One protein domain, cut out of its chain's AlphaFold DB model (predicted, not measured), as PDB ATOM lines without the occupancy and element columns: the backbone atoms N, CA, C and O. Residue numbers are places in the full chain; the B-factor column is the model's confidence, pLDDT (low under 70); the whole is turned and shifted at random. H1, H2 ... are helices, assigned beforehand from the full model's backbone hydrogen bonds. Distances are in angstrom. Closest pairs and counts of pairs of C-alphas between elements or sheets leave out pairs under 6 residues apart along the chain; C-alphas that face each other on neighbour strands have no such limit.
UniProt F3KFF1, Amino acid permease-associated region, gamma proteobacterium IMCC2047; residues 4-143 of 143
ATOM      1  N   TYR A   4     180.151 114.075 179.015       78.00
ATOM      2  CA  TYR A   4     180.632 114.475 177.691       78.00
ATOM      3  C   TYR A   4     179.811 113.903 176.529       78.00
ATOM      4  O   TYR A   4     179.558 114.612 175.557       78.00
ATOM      5  N   LEU A   5     179.372 112.642 176.611       80.19
ATOM      6  CA  LEU A   5     178.554 112.020 175.563       80.19
ATOM      7  C   LEU A   5     177.147 112.614 175.532       80.19
ATOM      8  O   LEU A   5     176.581 112.797 174.456       80.19
ATOM      9  N   PHE A   6     176.608 112.955 176.703       78.25
ATOM     10  CA  PHE A   6     175.313 113.612 176.807       78.25
ATOM     11  C   PHE A   6     175.353 115.022 176.203       78.25
ATOM     12  O   PHE A   6     174.538 115.343 175.340       78.25
ATOM     13  N   VAL A   7     176.346 115.840 176.574       81.50
ATOM     14  CA  VAL A   7     176.522 117.185 175.998       81.50
ATOM     15  C   VAL A   7     176.724 117.111 174.485       81.50
ATOM     16  O   VAL A   7     176.090 117.867 173.752       81.50
ATOM     17  N   LEU A   8     177.537 116.167 173.999       84.50
ATOM     18  CA  LEU A   8     177.746 115.962 172.567       84.50
ATOM     19  C   LEU A   8     176.441 115.608 171.835       84.50
ATOM     20  O   LEU A   8     176.166 116.167 170.771       84.50
ATOM     21  N   ALA A   9     175.622 114.720 172.406       81.19
ATOM     22  CA  ALA A   9     174.332 114.341 171.836       81.19
ATOM     23  C   ALA A   9     173.364 115.534 171.778       81.19
ATOM     24  O   ALA A   9     172.757 115.785 170.734       81.19
ATOM     25  N   VAL A  10     173.277 116.321 172.854       80.88
ATOM     26  CA  VAL A  10     172.450 117.538 172.905       80.88
ATOM     27  C   VAL A  10     172.932 118.577 171.888       80.88
ATOM     28  O   VAL A  10     172.118 119.128 171.148       80.88
ATOM     29  N   SER A  11     174.243 118.815 171.775       83.00
ATOM     30  CA  SER A  11     174.803 119.739 170.778       83.00
ATOM     31  C   SER A  11     174.481 119.318 169.344       83.00
ATOM     32  O   SER A  11     174.136 120.167 168.521       83.00
ATOM     33  N   ASN A  12     174.541 118.019 169.043       84.75
ATOM     34  CA  ASN A  12     174.204 117.499 167.717       84.75
ATOM     35  C   ASN A  12     172.703 117.662 167.415       84.75
ATOM     36  O   ASN A  12     172.324 118.083 166.322       84.75
ATOM     37  N   CYS A  13     171.845 117.451 168.421       81.38
ATOM     38  CA  CYS A  13     170.412 117.716 168.300       81.38
ATOM     39  C   CYS A  13     170.130 119.187 167.962       81.38
ATOM     40  O   CYS A  13     169.391 119.484 167.018       81.38
ATOM     41  N   CYS A  14     170.764 120.110 168.688       83.06
ATOM     42  CA  CYS A  14     170.651 121.544 168.427       83.06
ATOM     43  C   CYS A  14     171.134 121.911 167.018       83.06
ATOM     44  O   CYS A  14     170.479 122.692 166.326       83.06
ATOM     45  N   TYR A  15     172.247 121.325 166.571       85.31
ATOM     46  CA  TYR A  15     172.796 121.554 165.236       85.31
ATOM     47  C   TYR A  15     171.826 121.129 164.126       85.31
ATOM     48  O   TYR A  15     171.581 121.899 163.196       85.31
ATOM     49  N   ILE A  16     171.234 119.935 164.231       86.50
ATOM     50  CA  ILE A  16     170.298 119.418 163.225       86.50
ATOM     51  C   ILE A  16     169.036 120.286 163.148       86.50
ATOM     52  O   ILE A  16     168.589 120.626 162.050       86.50
ATOM     53  N   ILE A  17     168.486 120.704 164.292       84.56
ATOM     54  CA  ILE A  17     167.309 121.583 164.305       84.56
ATOM     55  C   ILE A  17     167.652 122.951 163.702       84.56
ATOM     56  O   ILE A  17     166.887 123.477 162.893       84.56
ATOM     57  N   PHE A  18     168.821 123.512 164.022       85.56
ATOM     58  CA  PHE A  18     169.271 124.764 163.416       85.56
ATOM     59  C   PHE A  18     169.441 124.644 161.896       85.56
ATOM     60  O   PHE A  18     168.996 125.521 161.155       85.56
ATOM     61  N   ASN A  19     170.024 123.543 161.415       88.31
ATOM     62  CA  ASN A  19     170.130 123.257 159.988       88.31
ATOM     63  C   ASN A  19     168.742 123.228 159.325       88.31
ATOM     64  O   ASN A  19     168.533 123.892 158.310       88.31
ATOM     65  N   PHE A  20     167.771 122.552 159.946       87.56
ATOM     66  CA  PHE A  20     166.390 122.522 159.470       87.56
ATOM     67  C   PHE A  20     165.756 123.909 159.364       87.56
ATOM     68  O   PHE A  20     165.193 124.252 158.318       87.56
ATOM     69  N   LEU A  21     165.876 124.724 160.412       86.62
ATOM     70  CA  LEU A  21     165.351 126.087 160.425       86.62
ATOM     71  C   LEU A  21     166.018 126.954 159.350       86.62
ATOM     72  O   LEU A  21     165.329 127.667 158.624       86.62
ATOM     73  N   ASN A  22     167.339 126.847 159.196       86.81
ATOM     74  CA  ASN A  22     168.105 127.642 158.240       86.81
ATOM     75  C   ASN A  22     167.751 127.310 156.779       86.81
ATOM     76  O   ASN A  22     167.548 128.206 155.958       86.81
ATOM     77  N   LEU A  23     167.616 126.023 156.444       85.75
ATOM     78  CA  LEU A  23     167.259 125.612 155.085       85.75
ATOM     79  C   LEU A  23     165.810 125.985 154.740       85.75
ATOM     80  O   LEU A  23     165.533 126.355 153.597       85.75
ATOM     81  N   ASN A  24     164.907 125.979 155.726       84.62
ATOM     82  CA  ASN A  24     163.548 126.481 155.535       84.62
ATOM     83  C   ASN A  24     163.494 128.013 155.406       84.62
ATOM     84  O   ASN A  24     162.805 128.535 154.530       84.62
ATOM     85  N   ALA A  25     164.279 128.751 156.192       81.25
ATOM     86  CA  ALA A  25     164.376 130.203 156.063       81.25
ATOM     87  C   ALA A  25     164.864 130.626 154.663       81.25
ATOM     88  O   ALA A  25     164.372 131.606 154.103       81.25
ATOM     89  N   GLY A  26     165.777 129.864 154.050       81.81
ATOM     90  CA  GLY A  26     166.357 130.193 152.744       81.81
ATOM     91  C   GLY A  26     165.339 130.335 151.603       81.81
ATOM     92  O   GLY A  26     165.425 131.276 150.806       81.81
ATOM     93  N   TRP A  27     164.352 129.439 151.508       79.44
ATOM     94  CA  TRP A  27     163.313 129.540 150.476       79.44
ATOM     95  C   TRP A  27     162.227 130.563 150.839       79.44
ATOM     96  O   TRP A  27     161.727 131.248 149.947       79.44
ATOM     97  N   ILE A  28     161.930 130.743 152.130       81.62
ATOM     98  CA  ILE A  28     161.002 131.771 152.634       81.62
ATOM     99  C   ILE A  28     161.529 133.172 152.289       81.62
ATOM    100  O   ILE A  28     160.839 133.945 151.625       81.62
ATOM    101  N   HIS A  29     162.802 133.455 152.579       75.06
ATOM    102  CA  HIS A  29     163.473 134.694 152.167       75.06
ATOM    103  C   HIS A  29     163.553 134.854 150.644       75.06
ATOM    104  O   HIS A  29     163.674 135.966 150.119       75.06
ATOM    105  N   ARG A  30     163.498 133.752 149.885       76.56
ATOM    106  CA  ARG A  30     163.373 133.819 148.426       76.56
ATOM    107  C   ARG A  30     162.005 134.320 147.975       76.56
ATOM    108  O   ARG A  30     161.944 135.007 146.959       76.56
ATOM    109  N   ILE A  31     160.948 133.995 148.711       75.44
ATOM    110  CA  ILE A  31     159.582 134.428 148.414       75.44
ATOM    111  C   ILE A  31     159.334 135.861 148.885       75.44
ATOM    112  O   ILE A  31     158.738 136.631 148.132       75.44
ATOM    113  N   ASP A  32     159.823 136.226 150.069       69.88
ATOM    114  CA  ASP A  32     159.648 137.575 150.618       69.88
ATOM    115  C   ASP A  32     160.428 138.623 149.815       69.88
ATOM    116  O   ASP A  32     159.858 139.613 149.354       69.88
ATOM    117  N   ASN A  33     161.701 138.347 149.514       70.25
ATOM    118  CA  ASN A  33     162.595 139.293 148.844       70.25
ATOM    119  C   ASN A  33     162.773 138.960 147.353       70.25
ATOM    120  O   ASN A  33     163.900 138.816 146.867       70.25
ATOM    121  N   LYS A  34     161.667 138.775 146.616       68.44
ATOM    122  CA  LYS A  34     161.706 138.505 145.160       68.44
ATOM    123  C   LYS A  34     162.196 139.695 144.330       68.44
ATOM    124  O   LYS A  34     162.778 139.486 143.272       68.44
ATOM    125  N   HIS A  35     161.937 140.912 144.803       68.25
ATOM    126  CA  HIS A  35     162.214 142.168 144.100       68.25
ATOM    127  C   HIS A  35     163.674 142.633 144.244       68.25
ATOM    128  O   HIS A  35     164.150 143.393 143.410       68.25
ATOM    129  N   VAL A  36     164.399 142.137 145.251       69.56
ATOM    130  CA  VAL A  36     165.792 142.519 145.515       69.56
ATOM    131  C   VAL A  36     166.739 141.821 144.532       69.56
ATOM    132  O   VAL A  36     166.724 140.589 144.390       69.56
ATOM    133  N   ALA A  37     167.591 142.597 143.857       69.06
ATOM    134  CA  ALA A  37     168.641 142.070 142.991       69.06
ATOM    135  C   ALA A  37     169.678 141.305 143.831       69.06
ATOM    136  O   ALA A  37     170.260 141.837 144.768       69.06
ATOM    137  N   ARG A  38     169.902 140.027 143.509       72.88
ATOM    138  CA  ARG A  38     170.817 139.153 144.260       72.88
ATOM    139  C   ARG A  38     172.142 139.032 143.506       72.88
ATOM    140  O   ARG A  38     172.090 138.525 142.383       72.88
ATOM    141  N   PRO A  39     173.289 139.403 144.110       74.50
ATOM    142  CA  PRO A  39     174.611 139.225 143.502       74.50
ATOM    143  C   PRO A  39     174.920 137.761 143.162       74.50
ATOM    144  O   PRO A  39     175.566 137.475 142.160       74.50
ATOM    145  N   TRP A  40     174.406 136.822 143.967       70.44
ATOM    146  CA  TRP A  40     174.523 135.387 143.724       70.44
ATOM    147  C   TRP A  40     173.174 134.687 143.917       70.44
ATOM    148  O   TRP A  40     172.492 134.875 144.929       70.44
ATOM    149  N   ARG A  41     172.749 133.892 142.928       72.38
ATOM    150  CA  ARG A  41     171.451 133.198 142.928       72.38
ATOM    151  C   ARG A  41     171.658 131.691 142.986       72.38
ATOM    152  O   ARG A  41     172.017 131.075 141.989       72.38
ATOM    153  N   ALA A  42     171.337 131.091 144.130       77.38
ATOM    154  CA  ALA A  42     171.274 129.640 144.242       77.38
ATOM    155  C   ALA A  42     170.163 129.064 143.323       77.38
ATOM    156  O   ALA A  42     169.036 129.594 143.309       77.38
ATOM    157  N   PRO A  43     170.430 127.974 142.577       84.06
ATOM    158  CA  PRO A  43     169.414 127.259 141.809       84.06
ATOM    159  C   PRO A  43     168.253 126.816 142.706       84.06
ATOM    160  O   PRO A  43     168.462 126.373 143.835       84.06
ATOM    161  N   THR A  44     167.016 126.907 142.210       82.19
ATOM    162  CA  THR A  44     165.818 126.441 142.941       82.19
ATOM    163  C   THR A  44     165.894 124.956 143.278       82.19
ATOM    164  O   THR A  44     165.472 124.565 144.361       82.19
ATOM    165  N   ALA A  45     166.491 124.151 142.394       85.19
ATOM    166  CA  ALA A  45     166.705 122.726 142.614       85.19
ATOM    167  C   ALA A  45     167.557 122.449 143.864       85.19
ATOM    168  O   ALA A  45     167.186 121.613 144.678       85.19
ATOM    169  N   ILE A  46     168.650 123.196 144.068       86.19
ATOM    170  CA  ILE A  46     169.532 123.015 145.234       86.19
ATOM    171  C   ILE A  46     168.802 123.381 146.530       86.19
ATOM    172  O   ILE A  46     168.926 122.670 147.523       86.19
ATOM    173  N   LEU A  47     167.992 124.446 146.516       84.75
ATOM    174  CA  LEU A  47     167.168 124.809 147.673       84.75
ATOM    175  C   LEU A  47     166.126 123.731 147.991       84.75
ATOM    176  O   LEU A  47     165.970 123.370 149.151       84.75
ATOM    177  N   ALA A  48     165.439 123.201 146.975       84.38
ATOM    178  CA  ALA A  48     164.442 122.149 147.160       84.38
ATOM    179  C   ALA A  48     165.067 120.865 147.721       84.38
ATOM    180  O   ALA A  48     164.559 120.311 148.693       84.38
ATOM    181  N   ILE A  49     166.208 120.437 147.169       88.38
ATOM    182  CA  ILE A  49     166.971 119.287 147.675       88.38
ATOM    183  C   ILE A  49     167.393 119.530 149.125       88.38
ATOM    184  O   ILE A  49     167.234 118.649 149.964       88.38
ATOM    185  N   GLY A  50     167.872 120.734 149.441       86.75
ATOM    186  CA  GLY A  50     168.222 121.107 150.804       86.75
ATOM    187  C   GLY A  50     167.043 120.977 151.775       86.75
ATOM    188  O   GLY A  50     167.195 120.396 152.845       86.75
ATOM    189  N   VAL A  51     165.864 121.476 151.404       87.12
ATOM    190  CA  VAL A  51     164.659 121.349 152.238       87.12
ATOM    191  C   VAL A  51     164.295 119.880 152.451       87.12
ATOM    192  O   VAL A  51     164.020 119.481 153.575       87.12
ATOM    193  N   VAL A  52     164.353 119.040 151.416       88.31
ATOM    194  CA  VAL A  52     164.088 117.598 151.563       88.31
ATOM    195  C   VAL A  52     165.102 116.937 152.504       88.31
ATOM    196  O   VAL A  52     164.714 116.208 153.416       88.31
ATOM    197  N   LEU A  53     166.394 117.225 152.331       88.00
ATOM    198  CA  LEU A  53     167.454 116.705 153.200       88.00
ATOM    199  C   LEU A  53     167.288 117.159 154.652       88.00
ATOM    200  O   LEU A  53     167.599 116.402 155.568       88.00
ATOM    201  N   SER A  54     166.757 118.359 154.884       87.56
ATOM    202  CA  SER A  54     166.529 118.847 156.238       87.56
ATOM    203  C   SER A  54     165.415 118.081 156.961       87.56
ATOM    204  O   SER A  54     165.553 117.794 158.150       87.56
ATOM    205  N   PHE A  55     164.363 117.658 156.253       84.81
ATOM    206  CA  PHE A  55     163.344 116.758 156.806       84.81
ATOM    207  C   PHE A  55     163.897 115.358 157.093       84.81
ATOM    208  O   PHE A  55     163.581 114.784 158.132       84.81
ATOM    209  N   ILE A  56     164.763 114.827 156.227       87.62
ATOM    210  CA  ILE A  56     165.447 113.548 156.476       87.62
ATOM    211  C   ILE A  56     166.315 113.645 157.740       87.62
ATOM    212  O   ILE A  56     166.275 112.757 158.591       87.62
ATOM    213  N   ASN A  57     167.029 114.759 157.923       87.81
ATOM    214  CA  ASN A  57     167.798 115.005 159.140       87.81
ATOM    215  C   ASN A  57     166.910 115.053 160.396       87.81
ATOM    216  O   ASN A  57     167.320 114.544 161.435       87.81
ATOM    217  N   LEU A  58     165.687 115.598 160.319       84.06
ATOM    218  CA  LEU A  58     164.737 115.552 161.443       84.06
ATOM    219  C   LEU A  58     164.265 114.129 161.772       84.06
ATOM    220  O   LEU A  58     164.059 113.816 162.944       84.06
ATOM    221  N   VAL A  59     164.124 113.255 160.773       82.56
ATOM    222  CA  VAL A  59     163.827 111.835 161.019       82.56
ATOM    223  C   VAL A  59     164.989 111.175 161.763       82.56
ATOM    224  O   VAL A  59     164.767 110.500 162.767       82.56
ATOM    225  N   PHE A  60     166.231 111.422 161.333       81.88
ATOM    226  CA  PHE A  60     167.419 110.919 162.031       81.88
ATOM    227  C   PHE A  60     167.590 111.509 163.427       81.88
ATOM    228  O   PHE A  60     168.058 110.812 164.320       81.88
ATOM    229  N   LEU A  61     167.180 112.757 163.641       83.19
ATOM    230  CA  LEU A  61     167.140 113.368 164.962       83.19
ATOM    231  C   LEU A  61     166.176 112.620 165.890       83.19
ATOM    232  O   LEU A  61     166.562 112.275 167.002       83.19
ATOM    233  N   GLY A  62     164.945 112.358 165.438       75.88
ATOM    234  CA  GLY A  62     163.948 111.636 166.233       75.88
ATOM    235  C   GLY A  62     164.364 110.194 166.528       75.88
ATOM    236  O   GLY A  62     164.287 109.760 167.671       75.88
ATOM    237  N   ALA A  63     164.890 109.482 165.528       76.06
ATOM    238  CA  ALA A  63     165.413 108.128 165.709       76.06
ATOM    239  C   ALA A  63     166.664 108.098 166.607       76.06
ATOM    240  O   ALA A  63     166.806 107.244 167.477       76.06
ATOM    241  N   GLY A  64     167.579 109.049 166.409       67.56
ATOM    242  CA  GLY A  64     168.836 109.139 167.141       67.56
ATOM    243  C   GLY A  64     168.633 109.518 168.603       67.56
ATOM    244  O   GLY A  64     169.272 108.930 169.469       67.56
ATOM    245  N   ALA A  65     167.726 110.451 168.906       69.50
ATOM    246  CA  ALA A  65     167.517 110.943 170.268       69.50
ATOM    247  C   ALA A  65     167.141 109.834 171.268       69.50
ATOM    248  O   ALA A  65     167.528 109.924 172.434       69.50
ATOM    249  N   ASN A  66     166.467 108.776 170.808       66.38
ATOM    250  CA  ASN A  66     166.104 107.625 171.636       66.38
ATOM    251  C   ASN A  66     167.301 106.714 171.950       66.38
ATOM    252  O   ASN A  66     167.387 106.168 173.049       66.38
ATOM    253  N   VAL A  67     168.274 106.610 171.039       67.19
ATOM    254  CA  VAL A  67     169.497 105.811 171.236       67.19
ATOM    255  C   VAL A  67     170.436 106.459 172.263       67.19
ATOM    256  O   VAL A  67     171.120 105.762 173.010       67.19
ATOM    257  N   TRP A  68     170.458 107.794 172.334       64.69
ATOM    258  CA  TRP A  68     171.345 108.550 173.232       64.69
ATOM    259  C   TRP A  68     170.803 108.733 174.657       64.69
ATOM    260  O   TRP A  68     171.521 109.249 175.506       64.69
ATOM    261  N   GLY A  69     169.582 108.280 174.954       63.50
ATOM    262  CA  GLY A  69     169.014 108.277 176.304       63.50
ATOM    263  C   GLY A  69     167.707 109.060 176.428       63.50
ATOM    264  O   GLY A  69     167.504 110.093 175.780       63.50
ATOM    265  N   ALA A  70     166.826 108.567 177.305       60.69
ATOM    266  CA  ALA A  70     165.517 109.151 177.575       60.69
ATOM    267  C   ALA A  70     165.657 110.602 178.071       60.69
ATOM    268  O   ALA A  70     166.158 110.853 179.163       60.69
ATOM    269  N   GLY A  71     165.221 111.560 177.248       65.25
ATOM    270  CA  GLY A  71     165.217 112.991 177.582       65.25
ATOM    271  C   GLY A  71     166.125 113.872 176.720       65.25
ATOM    272  O   GLY A  71     165.959 115.091 176.748       65.25
ATOM    273  N   THR A  72     167.007 113.302 175.891       68.69
ATOM    274  CA  THR A  72     167.908 114.077 175.010       68.69
ATOM    275  C   THR A  72     167.127 115.018 174.084       68.69
ATOM    276  O   THR A  72     167.444 116.204 173.987       68.69
ATOM    277  N   LEU A  73     166.027 114.536 173.495       69.81
ATOM    278  CA  LEU A  73     165.164 115.348 172.630       69.81
ATOM    279  C   LEU A  73     164.545 116.540 173.374       69.81
ATOM    280  O   LEU A  73     164.606 117.674 172.900       69.81
ATOM    281  N   MET A  74     163.990 116.296 174.565       69.25
ATOM    282  CA  MET A  74     163.365 117.337 175.385       69.25
ATOM    283  C   MET A  74     164.386 118.376 175.844       69.25
ATOM    284  O   MET A  74     164.107 119.571 175.803       69.25
ATOM    285  N   THR A  75     165.592 117.941 176.217       68.94
ATOM    286  CA  THR A  75     166.669 118.863 176.598       68.94
ATOM    287  C   THR A  75     167.124 119.717 175.415       68.94
ATOM    288  O   THR A  75     167.284 120.923 175.579       68.94
ATOM    289  N   GLY A  76     167.213 119.152 174.204       70.56
ATOM    290  CA  GLY A  76     167.476 119.912 172.978       70.56
ATOM    291  C   GLY A  76     166.403 120.969 172.693       70.56
ATOM    292  O   GLY A  76     166.735 122.115 172.397       70.56
ATOM    293  N   ILE A  77     165.121 120.627 172.858       74.75
ATOM    294  CA  ILE A  77     164.008 121.579 172.692       74.75
ATOM    295  C   ILE A  77     164.095 122.713 173.716       74.75
ATOM    296  O   ILE A  77     163.952 123.875 173.344       74.75
ATOM    297  N   VAL A  78     164.361 122.403 174.989       79.44
ATOM    298  CA  VAL A  78     164.514 123.420 176.044       79.44
ATOM    299  C   VAL A  78     165.699 124.339 175.745       79.44
ATOM    300  O   VAL A  78     165.571 125.558 175.848       79.44
ATOM    301  N   VAL A  79     166.832 123.779 175.311       77.88
ATOM    302  CA  VAL A  79     168.023 124.558 174.939       77.88
ATOM    303  C   VAL A  79     167.742 125.484 173.761       77.88
ATOM    304  O   VAL A  79     168.140 126.645 173.784       77.88
ATOM    305  N   ILE A  80     167.000 125.015 172.760       78.81
ATOM    306  CA  ILE A  80     166.582 125.858 171.640       78.81
ATOM    307  C   ILE A  80     165.594 126.921 172.107       78.81
ATOM    308  O   ILE A  80     165.736 128.074 171.724       78.81
ATOM    309  N   ALA A  81     164.637 126.586 172.971       83.44
ATOM    310  CA  ALA A  81     163.680 127.551 173.501       83.44
ATOM    311  C   ALA A  81     164.366 128.689 174.276       83.44
ATOM    312  O   ALA A  81     163.876 129.814 174.235       83.44
ATOM    313  N   MET A  82     165.529 128.445 174.897       84.38
ATOM    314  CA  MET A  82     166.334 129.493 175.542       84.38
ATOM    315  C   MET A  82     166.850 130.567 174.571       84.38
ATOM    316  O   MET A  82     167.189 131.661 175.019       84.38
ATOM    317  N   ILE A  83     166.848 130.336 173.252       84.44
ATOM    318  CA  ILE A  83     167.176 131.396 172.286       84.44
ATOM    319  C   ILE A  83     166.093 132.480 172.228       84.44
ATOM    320  O   ILE A  83     166.400 133.640 171.963       84.44
ATOM    321  N   ILE A  84     164.832 132.124 172.501       84.75
ATOM    322  CA  ILE A  84     163.682 133.032 172.429       84.75
ATOM    323  C   ILE A  84     163.795 134.169 173.456       84.75
ATOM    324  O   ILE A  84     163.715 135.320 173.033       84.75
ATOM    325  N   PRO A  85     164.020 133.934 174.767       84.12
ATOM    326  CA  PRO A  85     164.157 135.026 175.729       84.12
ATOM    327  C   PRO A  85     165.380 135.901 175.442       84.12
ATOM    328  O   PRO A  85     165.294 137.118 175.591       84.12
ATOM    329  N   VAL A  86     166.486 135.318 174.966       85.75
ATOM    330  CA  VAL A  86     167.672 136.082 174.547       85.75
ATOM    331  C   VAL A  86     167.333 136.995 173.368       85.75
ATOM    332  O   VAL A  86     167.682 138.176 173.375       85.75
ATOM    333  N   PHE A  87     166.600 136.476 172.380       83.44
ATOM    334  CA  PHE A  87     166.115 137.260 171.251       83.44
ATOM    335  C   PHE A  87     165.142 138.355 171.698       83.44
ATOM    336  O   PHE A  87     165.287 139.495 171.272       83.44
ATOM    337  N   CYS A  88     164.192 138.051 172.582       82.44
ATOM    338  CA  CYS A  88     163.238 139.031 173.091       82.44
ATOM    339  C   CYS A  88     163.929 140.151 173.874       82.44
ATOM    340  O   CYS A  88     163.617 141.319 173.660       82.44
ATOM    341  N   TYR A  89     164.888 139.813 174.739       84.88
ATOM    342  CA  TYR A  89     165.673 140.804 175.468       84.88
ATOM    343  C   TYR A  89     166.436 141.716 174.504       84.88
ATOM    344  O   TYR A  89     166.353 142.938 174.590       84.88
ATOM    345  N   ARG A  90     167.115 141.143 173.510       84.00
ATOM    346  CA  ARG A  90     167.838 141.936 172.516       84.00
ATOM    347  C   ARG A  90     166.898 142.803 171.672       84.00
ATOM    348  O   ARG A  90     167.100 144.003 171.559       84.00
ATOM    349  N   HIS A  91     165.840 142.222 171.124       77.56
ATOM    350  CA  HIS A  91     164.989 142.899 170.153       77.56
ATOM    351  C   HIS A  91     164.029 143.921 170.782       77.56
ATOM    352  O   HIS A  91     163.854 145.016 170.255       77.56
ATOM    353  N   PHE A  92     163.399 143.583 171.910       73.94
ATOM    354  CA  PHE A  92     162.396 144.453 172.534       73.94
ATOM    355  C   PHE A  92     162.988 145.392 173.584       73.94
ATOM    356  O   PHE A  92     162.480 146.500 173.730       73.94
ATOM    357  N   ILE A  93     164.045 144.983 174.299       76.94
ATOM    358  CA  ILE A  93     164.625 145.793 175.385       76.94
ATOM    359  C   ILE A  93     165.832 146.603 174.901       76.94
ATOM    360  O   ILE A  93     165.909 147.785 175.222       76.94
ATOM    361  N   GLN A  94     166.752 146.026 174.116       77.00
ATOM    362  CA  GLN A  94     167.910 146.781 173.601       77.00
ATOM    363  C   GLN A  94     167.587 147.557 172.319       77.00
ATOM    364  O   GLN A  94     167.877 148.747 172.238       77.00
ATOM    365  N   ASP A  95     166.963 146.900 171.339       65.50
ATOM    366  CA  ASP A  95     166.692 147.489 170.020       65.50
ATOM    367  C   ASP A  95     165.337 148.238 169.959       65.50
ATOM    368  O   ASP A  95     164.989 148.850 168.946       65.50
ATOM    369  N   GLY A  96     164.548 148.221 171.044       67.38
ATOM    370  CA  GLY A  96     163.290 148.974 171.165       67.38
ATOM    371  C   GLY A  96     162.232 148.621 170.110       67.38
ATOM    372  O   GLY A  96     161.411 149.466 169.753       67.38
ATOM    373  N   GLY A  97     162.279 147.400 169.564       62.31
ATOM    374  CA  GLY A  97     161.389 146.940 168.495       62.31
ATOM    375  C   GLY A  97     161.720 147.493 167.104       62.31
ATOM    376  O   GLY A  97     160.926 147.321 166.179       62.31
ATOM    377  N   LYS A  98     162.874 148.151 166.927       63.94
ATOM    378  CA  LYS A  98     163.358 148.621 165.624       63.94
ATOM    379  C   LYS A  98     164.538 147.769 165.184       63.94
ATOM    380  O   LYS A  98     165.509 147.620 165.914       63.94
ATOM    381  N   PHE A  99     164.476 147.217 163.975       61.81
ATOM    382  CA  PHE A  99     165.660 146.585 163.400       61.81
ATOM    383  C   PHE A  99     166.766 147.644 163.198       61.81
ATOM    384  O   PHE A  99     166.443 148.784 162.852       61.81
ATOM    385  N   PRO A 100     168.050 147.314 163.441       62.28
ATOM    386  CA  PRO A 100     169.152 148.273 163.354       62.28
ATOM    387  C   PRO A 100     169.205 148.984 161.997       62.28
ATOM    388  O   PRO A 100     169.039 148.340 160.964       62.28
ATOM    389  N   ALA A 101     169.530 150.283 161.989       60.81
ATOM    390  CA  ALA A 101     169.533 151.112 160.775       60.81
ATOM    391  C   ALA A 101     170.420 150.546 159.645       60.81
ATOM    392  O   ALA A 101     170.053 150.602 158.477       60.81
ATOM    393  N   ARG A 102     171.540 149.899 159.992       59.47
ATOM    394  CA  ARG A 102     172.410 149.214 159.018       59.47
ATOM    395  C   ARG A 102     171.748 148.017 158.337       59.47
ATOM    396  O   ARG A 102     172.020 147.750 157.178       59.47
ATOM    397  N   MET A 103     170.866 147.304 159.039       62.47
ATOM    398  CA  MET A 103     170.120 146.187 158.456       62.47
ATOM    399  C   MET A 103     169.086 146.697 157.451       62.47
ATOM    400  O   MET A 103     168.893 146.073 156.416       62.47
ATOM    401  N   THR A 104     168.442 147.832 157.736       58.50
ATOM    402  CA  THR A 104     167.559 148.499 156.770       58.50
ATOM    403  C   THR A 104     168.338 149.073 155.593       58.50
ATOM    404  O   THR A 104     167.914 148.870 154.470       58.50
ATOM    405  N   GLU A 105     169.510 149.678 155.813       59.16
ATOM    406  CA  GLU A 105     170.371 150.212 154.745       59.16
ATOM    407  C   GLU A 105     170.902 149.114 153.804       59.16
ATOM    408  O   GLU A 105     170.860 149.287 152.588       59.16
ATOM    409  N   ASP A 106     171.329 147.960 154.332       60.16
ATOM    410  CA  ASP A 106     171.772 146.812 153.521       60.16
ATOM    411  C   ASP A 106     170.622 146.181 152.717       60.16
ATOM    412  O   ASP A 106     170.836 145.609 151.645       60.16
ATOM    413  N   ILE A 107     169.391 146.278 153.227       57.22
ATOM    414  CA  ILE A 107     168.183 145.832 152.530       57.22
ATOM    415  C   ILE A 107     167.750 146.881 151.477       57.22
ATOM    416  O   ILE A 107     167.408 146.503 150.355       57.22
ATOM    417  N   ASP A 108     167.818 148.178 151.802       52.75
ATOM    418  CA  ASP A 108     167.417 149.315 150.955       52.75
ATOM    419  C   ASP A 108     168.429 149.659 149.852       52.75
ATOM    420  O   ASP A 108     168.048 150.243 148.834       52.75
ATOM    421  N   ALA A 109     169.692 149.232 149.962       53.03
ATOM    422  CA  ALA A 109     170.674 149.317 148.874       53.03
ATOM    423  C   ALA A 109     170.235 148.561 147.592       53.03
ATOM    424  O   ALA A 109     170.864 148.700 146.541       53.03
ATOM    425  N   GLY A 110     169.143 147.784 147.653       49.12
ATOM    426  CA  GLY A 110     168.461 147.142 146.523       49.12
ATOM    427  C   GLY A 110     167.161 147.815 146.040       49.12
ATOM    428  O   GLY A 110     166.491 147.234 145.185       49.12
ATOM    429  N   GLY A 111     166.806 149.003 146.546       43.16
ATOM    430  CA  GLY A 111     165.546 149.716 146.280       43.16
ATOM    431  C   GLY A 111     164.535 149.555 147.420       43.16
ATOM    432  O   GLY A 111     164.522 148.514 148.054       43.16
ATOM    433  N   THR A 112     163.701 150.578 147.661       42.44
ATOM    434  CA  THR A 112     162.773 150.718 148.808       42.44
ATOM    435  C   THR A 112     162.073 149.408 149.184       42.44
ATOM    436  O   THR A 112     161.070 149.030 148.565       42.44
ATOM    437  N   VAL A 113     162.593 148.707 150.191       48.34
ATOM    438  CA  VAL A 113     161.996 147.460 150.665       48.34
ATOM    439  C   VAL A 113     161.146 147.794 151.875       48.34
ATOM    440  O   VAL A 113     161.648 148.068 152.962       48.34
ATOM    441  N   ASP A 114     159.828 147.710 151.717       48.06
ATOM    442  CA  ASP A 114     158.938 147.572 152.865       48.06
ATOM    443  C   ASP A 114     159.329 146.290 153.620       48.06
ATOM    444  O   ASP A 114     158.878 145.193 153.286       48.06
ATOM    445  N   VAL A 115     160.133 146.421 154.680       52.78
ATOM    446  CA  VAL A 115     160.483 145.334 155.624       52.78
ATOM    447  C   VAL A 115     159.219 144.682 156.220       52.78
ATOM    448  O   VAL A 115     159.249 143.584 156.773       52.78
ATOM    449  N   ASN A 116     158.078 145.360 156.081       48.00
ATOM    450  CA  ASN A 116     156.767 144.962 156.565       48.00
ATOM    451  C   ASN A 116     155.947 144.115 155.567       48.00
ATOM    452  O   ASN A 116     154.917 143.553 155.942       48.00
ATOM    453  N   LYS A 117     156.377 143.965 154.304       48.97
ATOM    454  CA  LYS A 117     155.683 143.111 153.322       48.97
ATOM    455  C   LYS A 117     156.095 141.645 153.480       48.97
ATOM    456  O   LYS A 117     156.891 141.108 152.714       48.97
ATOM    457  N   LYS A 118     155.509 140.976 154.477       55.59
ATOM    458  CA  LYS A 118     155.580 139.512 154.640       55.59
ATOM    459  C   LYS A 118     154.736 138.823 153.562       55.59
ATOM    460  O   LYS A 118     153.567 138.515 153.781       55.59
ATOM    461  N   ASN A 119     155.316 138.581 152.391       55.50
ATOM    462  CA  ASN A 119     154.648 137.898 151.279       55.50
ATOM    463  C   ASN A 119     154.574 136.370 151.485       55.50
ATOM    464  O   ASN A 119     153.767 135.700 150.844       55.50
ATOM    465  N   ALA A 120     155.389 135.811 152.384       56.66
ATOM    466  CA  ALA A 120     155.418 134.396 152.736       56.66
ATOM    467  C   ALA A 120     154.308 133.985 153.722       56.66
ATOM    468  O   ALA A 120     154.098 132.790 153.928       56.66
ATOM    469  N   GLY A 121     153.553 134.938 154.285       62.56
ATOM    470  CA  GLY A 121     152.318 134.681 155.034       62.56
ATOM    471  C   GLY A 121     152.423 133.535 156.055       62.56
ATOM    472  O   GLY A 121     153.178 133.616 157.019       62.56
ATOM    473  N   VAL A 122     151.648 132.464 155.835       68.69
ATOM    474  CA  VAL A 122     151.495 131.309 156.748       68.69
ATOM    475  C   VAL A 122     152.543 130.202 156.510       68.69
ATOM    476  O   VAL A 122     152.738 129.330 157.353       68.69
ATOM    477  N   LEU A 123     153.268 130.244 155.389       69.56
ATOM    478  CA  LEU A 123     154.215 129.203 154.962       69.56
ATOM    479  C   LEU A 123     155.330 128.876 155.985       69.56
ATOM    480  O   LEU A 123     155.629 127.691 156.152       69.56
ATOM    481  N   PRO A 124     155.907 129.851 156.722       73.44
ATOM    482  CA  PRO A 124     156.880 129.564 157.778       73.44
ATOM    483  C   PRO A 124     156.281 128.739 158.921       73.44
ATOM    484  O   PRO A 124     156.922 127.826 159.436       73.44
ATOM    485  N   TYR A 125     155.029 129.021 159.290       71.56
ATOM    486  CA  TYR A 125     154.332 128.303 160.355       71.56
ATOM    487  C   TYR A 125     153.995 126.871 159.938       71.56
ATOM    488  O   TYR A 125     154.117 125.960 160.751       71.56
ATOM    489  N   VAL A 126     153.648 126.652 158.663       75.94
ATOM    490  CA  VAL A 126     153.431 125.303 158.115       75.94
ATOM    491  C   VAL A 126     154.726 124.492 158.133       75.94
ATOM    492  O   VAL A 126     154.707 123.341 158.555       75.94
ATOM    493  N   ALA A 127     155.856 125.085 157.734       77.25
ATOM    494  CA  ALA A 127     157.155 124.411 157.776       77.25
ATOM    495  C   ALA A 127     157.560 124.023 159.208       77.25
ATOM    496  O   ALA A 127     158.033 122.909 159.434       77.25
ATOM    497  N   LEU A 128     157.323 124.903 160.186       78.56
ATOM    498  CA  LEU A 128     157.553 124.599 161.601       78.56
ATOM    499  C   LEU A 128     156.630 123.485 162.107       78.56
ATOM    500  O   LEU A 128     157.112 122.535 162.720       78.56
ATOM    501  N   ALA A 129     155.328 123.563 161.819       76.88
ATOM    502  CA  ALA A 129     154.360 122.542 162.215       76.88
ATOM    503  C   ALA A 129     154.692 121.173 161.598       76.88
ATOM    504  O   ALA A 129     154.660 120.161 162.294       76.88
ATOM    505  N   ALA A 130     155.084 121.147 160.321       77.44
ATOM    506  CA  ALA A 130     155.546 119.940 159.644       77.44
ATOM    507  C   ALA A 130     156.829 119.386 160.284       77.44
ATOM    508  O   ALA A 130     156.927 118.184 160.505       77.44
ATOM    509  N   GLY A 131     157.788 120.248 160.638       75.81
ATOM    510  CA  GLY A 131     159.003 119.839 161.346       75.81
ATOM    511  C   GLY A 131     158.707 119.198 162.705       75.81
ATOM    512  O   GLY A 131     159.220 118.122 163.005       75.81
ATOM    513  N   VAL A 132     157.817 119.807 163.498       79.38
ATOM    514  CA  VAL A 132     157.366 119.251 164.788       79.38
ATOM    515  C   VAL A 132     156.664 117.906 164.591       79.38
ATOM    516  O   VAL A 132     156.964 116.955 165.310       79.38
ATOM    517  N   ALA A 133     155.779 117.800 163.597       77.56
ATOM    518  CA  ALA A 133     155.075 116.558 163.287       77.56
ATOM    519  C   ALA A 133     156.039 115.429 162.889       77.56
ATOM    520  O   ALA A 133     155.876 114.303 163.350       77.56
ATOM    521  N   VAL A 134     157.068 115.724 162.087       77.69
ATOM    522  CA  VAL A 134     158.084 114.743 161.670       77.69
ATOM    523  C   VAL A 134     158.918 114.266 162.853       77.69
ATOM    524  O   VAL A 134     159.126 113.064 162.998       77.69
ATOM    525  N   VAL A 135     159.354 115.176 163.727       74.94
ATOM    526  CA  VAL A 135     160.099 114.804 164.939       74.94
ATOM    527  C   VAL A 135     159.234 113.960 165.873       74.94
ATOM    528  O   VAL A 135     159.705 112.954 166.395       74.94
ATOM    529  N   TRP A 136     157.962 114.322 166.052       76.75
ATOM    530  CA  TRP A 136     157.028 113.560 166.880       76.75
ATOM    531  C   TRP A 136     156.740 112.164 166.308       76.75
ATOM    532  O   TRP A 136     156.774 111.171 167.038       76.75
ATOM    533  N   PHE A 137     156.527 112.060 164.996       76.94
ATOM    534  CA  PHE A 137     156.324 110.783 164.309       76.94
ATOM    535  C   PHE A 137     157.568 109.885 164.379       76.94
ATOM    536  O   PHE A 137     157.469 108.695 164.673       76.94
ATOM    537  N   ALA A 138     158.758 110.451 164.171       74.12
ATOM    538  CA  ALA A 138     160.009 109.713 164.310       74.12
ATOM    539  C   ALA A 138     160.222 109.247 165.760       74.12
ATOM    540  O   ALA A 138     160.545 108.086 165.993       74.12
ATOM    541  N   ASN A 139     159.955 110.111 166.741       73.19
ATOM    542  CA  ASN A 139     160.075 109.760 168.153       73.19
ATOM    543  C   ASN A 139     159.118 108.630 168.575       73.19
ATOM    544  O   ASN A 139     159.491 107.810 169.401       73.19
ATOM    545  N   THR A 140     157.901 108.582 168.024       71.19
ATOM    546  CA  THR A 140     156.908 107.532 168.332       71.19
ATOM    547  C   THR A 140     157.161 106.215 167.600       71.19
ATOM    548  O   THR A 140     156.800 105.164 168.114       71.19
ATOM    549  N   THR A 141     157.781 106.249 166.418       72.69
ATOM    550  CA  THR A 141     158.071 105.039 165.626       72.69
ATOM    551  C   THR A 141     159.360 104.341 166.072       72.69
ATOM    552  O   THR A 141     159.457 103.121 165.996       72.69
ATOM    553  N   PHE A 142     160.357 105.110 166.521       64.25
ATOM    554  CA  PHE A 142     161.662 104.604 166.965       64.25
ATOM    555  C   PHE A 142     161.828 104.622 168.497       64.25
ATOM    556  O   PHE A 142     162.955 104.519 168.986       64.25
ATOM    557  N   GLY A 143     160.747 104.864 169.243       55.25
ATOM    558  CA  GLY A 143     160.718 104.950 170.710       55.25
ATOM    559  C   GLY A 143     160.194 103.696 171.381       55.25
ATOM    560  O   GLY A 143     159.481 102.920 170.708       55.25
TER     561      GLY A 143
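This is residues 4 to 143 of the 143 residues of the protein "Amino acid permease-associated region" of gamma proteobacterium IMCC2047 (UniProt F3KFF1). Three long helices, H1, H2 and H6, make a small bundle, with H1 and H2 as a hairpin and H6 over one side of it. H3 starts from the end of the bundle where H1 begins and H2 ends, H4 carries on nearly in line with it away from the bundle, and H5 sits at the far end, leaving an open gap between H4 and H1. The printed part has 140 residues with six named helices, H1 to H6 in chain order, and no named strand, in the class all helix. It is only just loose, close to compact, with a radius of gyration of the C-alphas of 17.7 A and spans of 51 by 39 by 26 A.

Find C-alpha 4 at (180.632, 114.475, 177.691); from there H1, residues 4 to 32, runs 41.3 A to C-alpha 32 at (159.648, 137.575, 150.618). H2, residues 44 to 67, comes back over 35.2 A. Next look for H3, residues 72 to 81, H4, residues 83 to 94, and H5, residues 101 to 108. H6, residues 123 to 141, covers 26.7 A and ends at C-alpha 141, (158.071, 105.039, 165.626).

Begin with the bundle, a group of helices side by side, made of H1, H2 and H6. H1 and H2 touch as a helical hairpin, opposite ways at a shallow tilt of 26 degrees; look at Phe 20 and Ser 54, whose C-alphas are the closest at 4.9 A. H2 touches H6 with residues 55 to 66 alone, the same way at a shallow tilt of 34.8 degrees, only just short of steep; the closest C-alphas, of Gly 62 and Asn 139, are 4.7 A apart. H1 touches H6 with residues 24 to 28 alone, closest at the C-alphas of Ile 28 and Pro 124, 7.0 A. H3 touches H1 at a steep tilt of 50 degrees, with the C-alphas of Val 10 and Gly 76 closest at 5.5 A. H3 and H4 meet only through their link, and H5 is apart from H4 and H6. In H3, H4, H5 and H6 every O i to N i+4 pair is within hydrogen-bond range; in H1 it is 24 of 25 and in H2 18 of 20.

The two C-alphas farthest apart, of Gly 69 and Gly 111, are 51.3 A from each other. The printed part has no cut. The links from H1 to H2 and from H5 to H6 are long, with 11 and 14 residues. Residues 81 to 87, of which 83 to 87 belong to H4, stand free. The mean pLDDT of the printed part is 73.8, and 48 residues are under 70, among them residues 64 to 75 and 95 to 123.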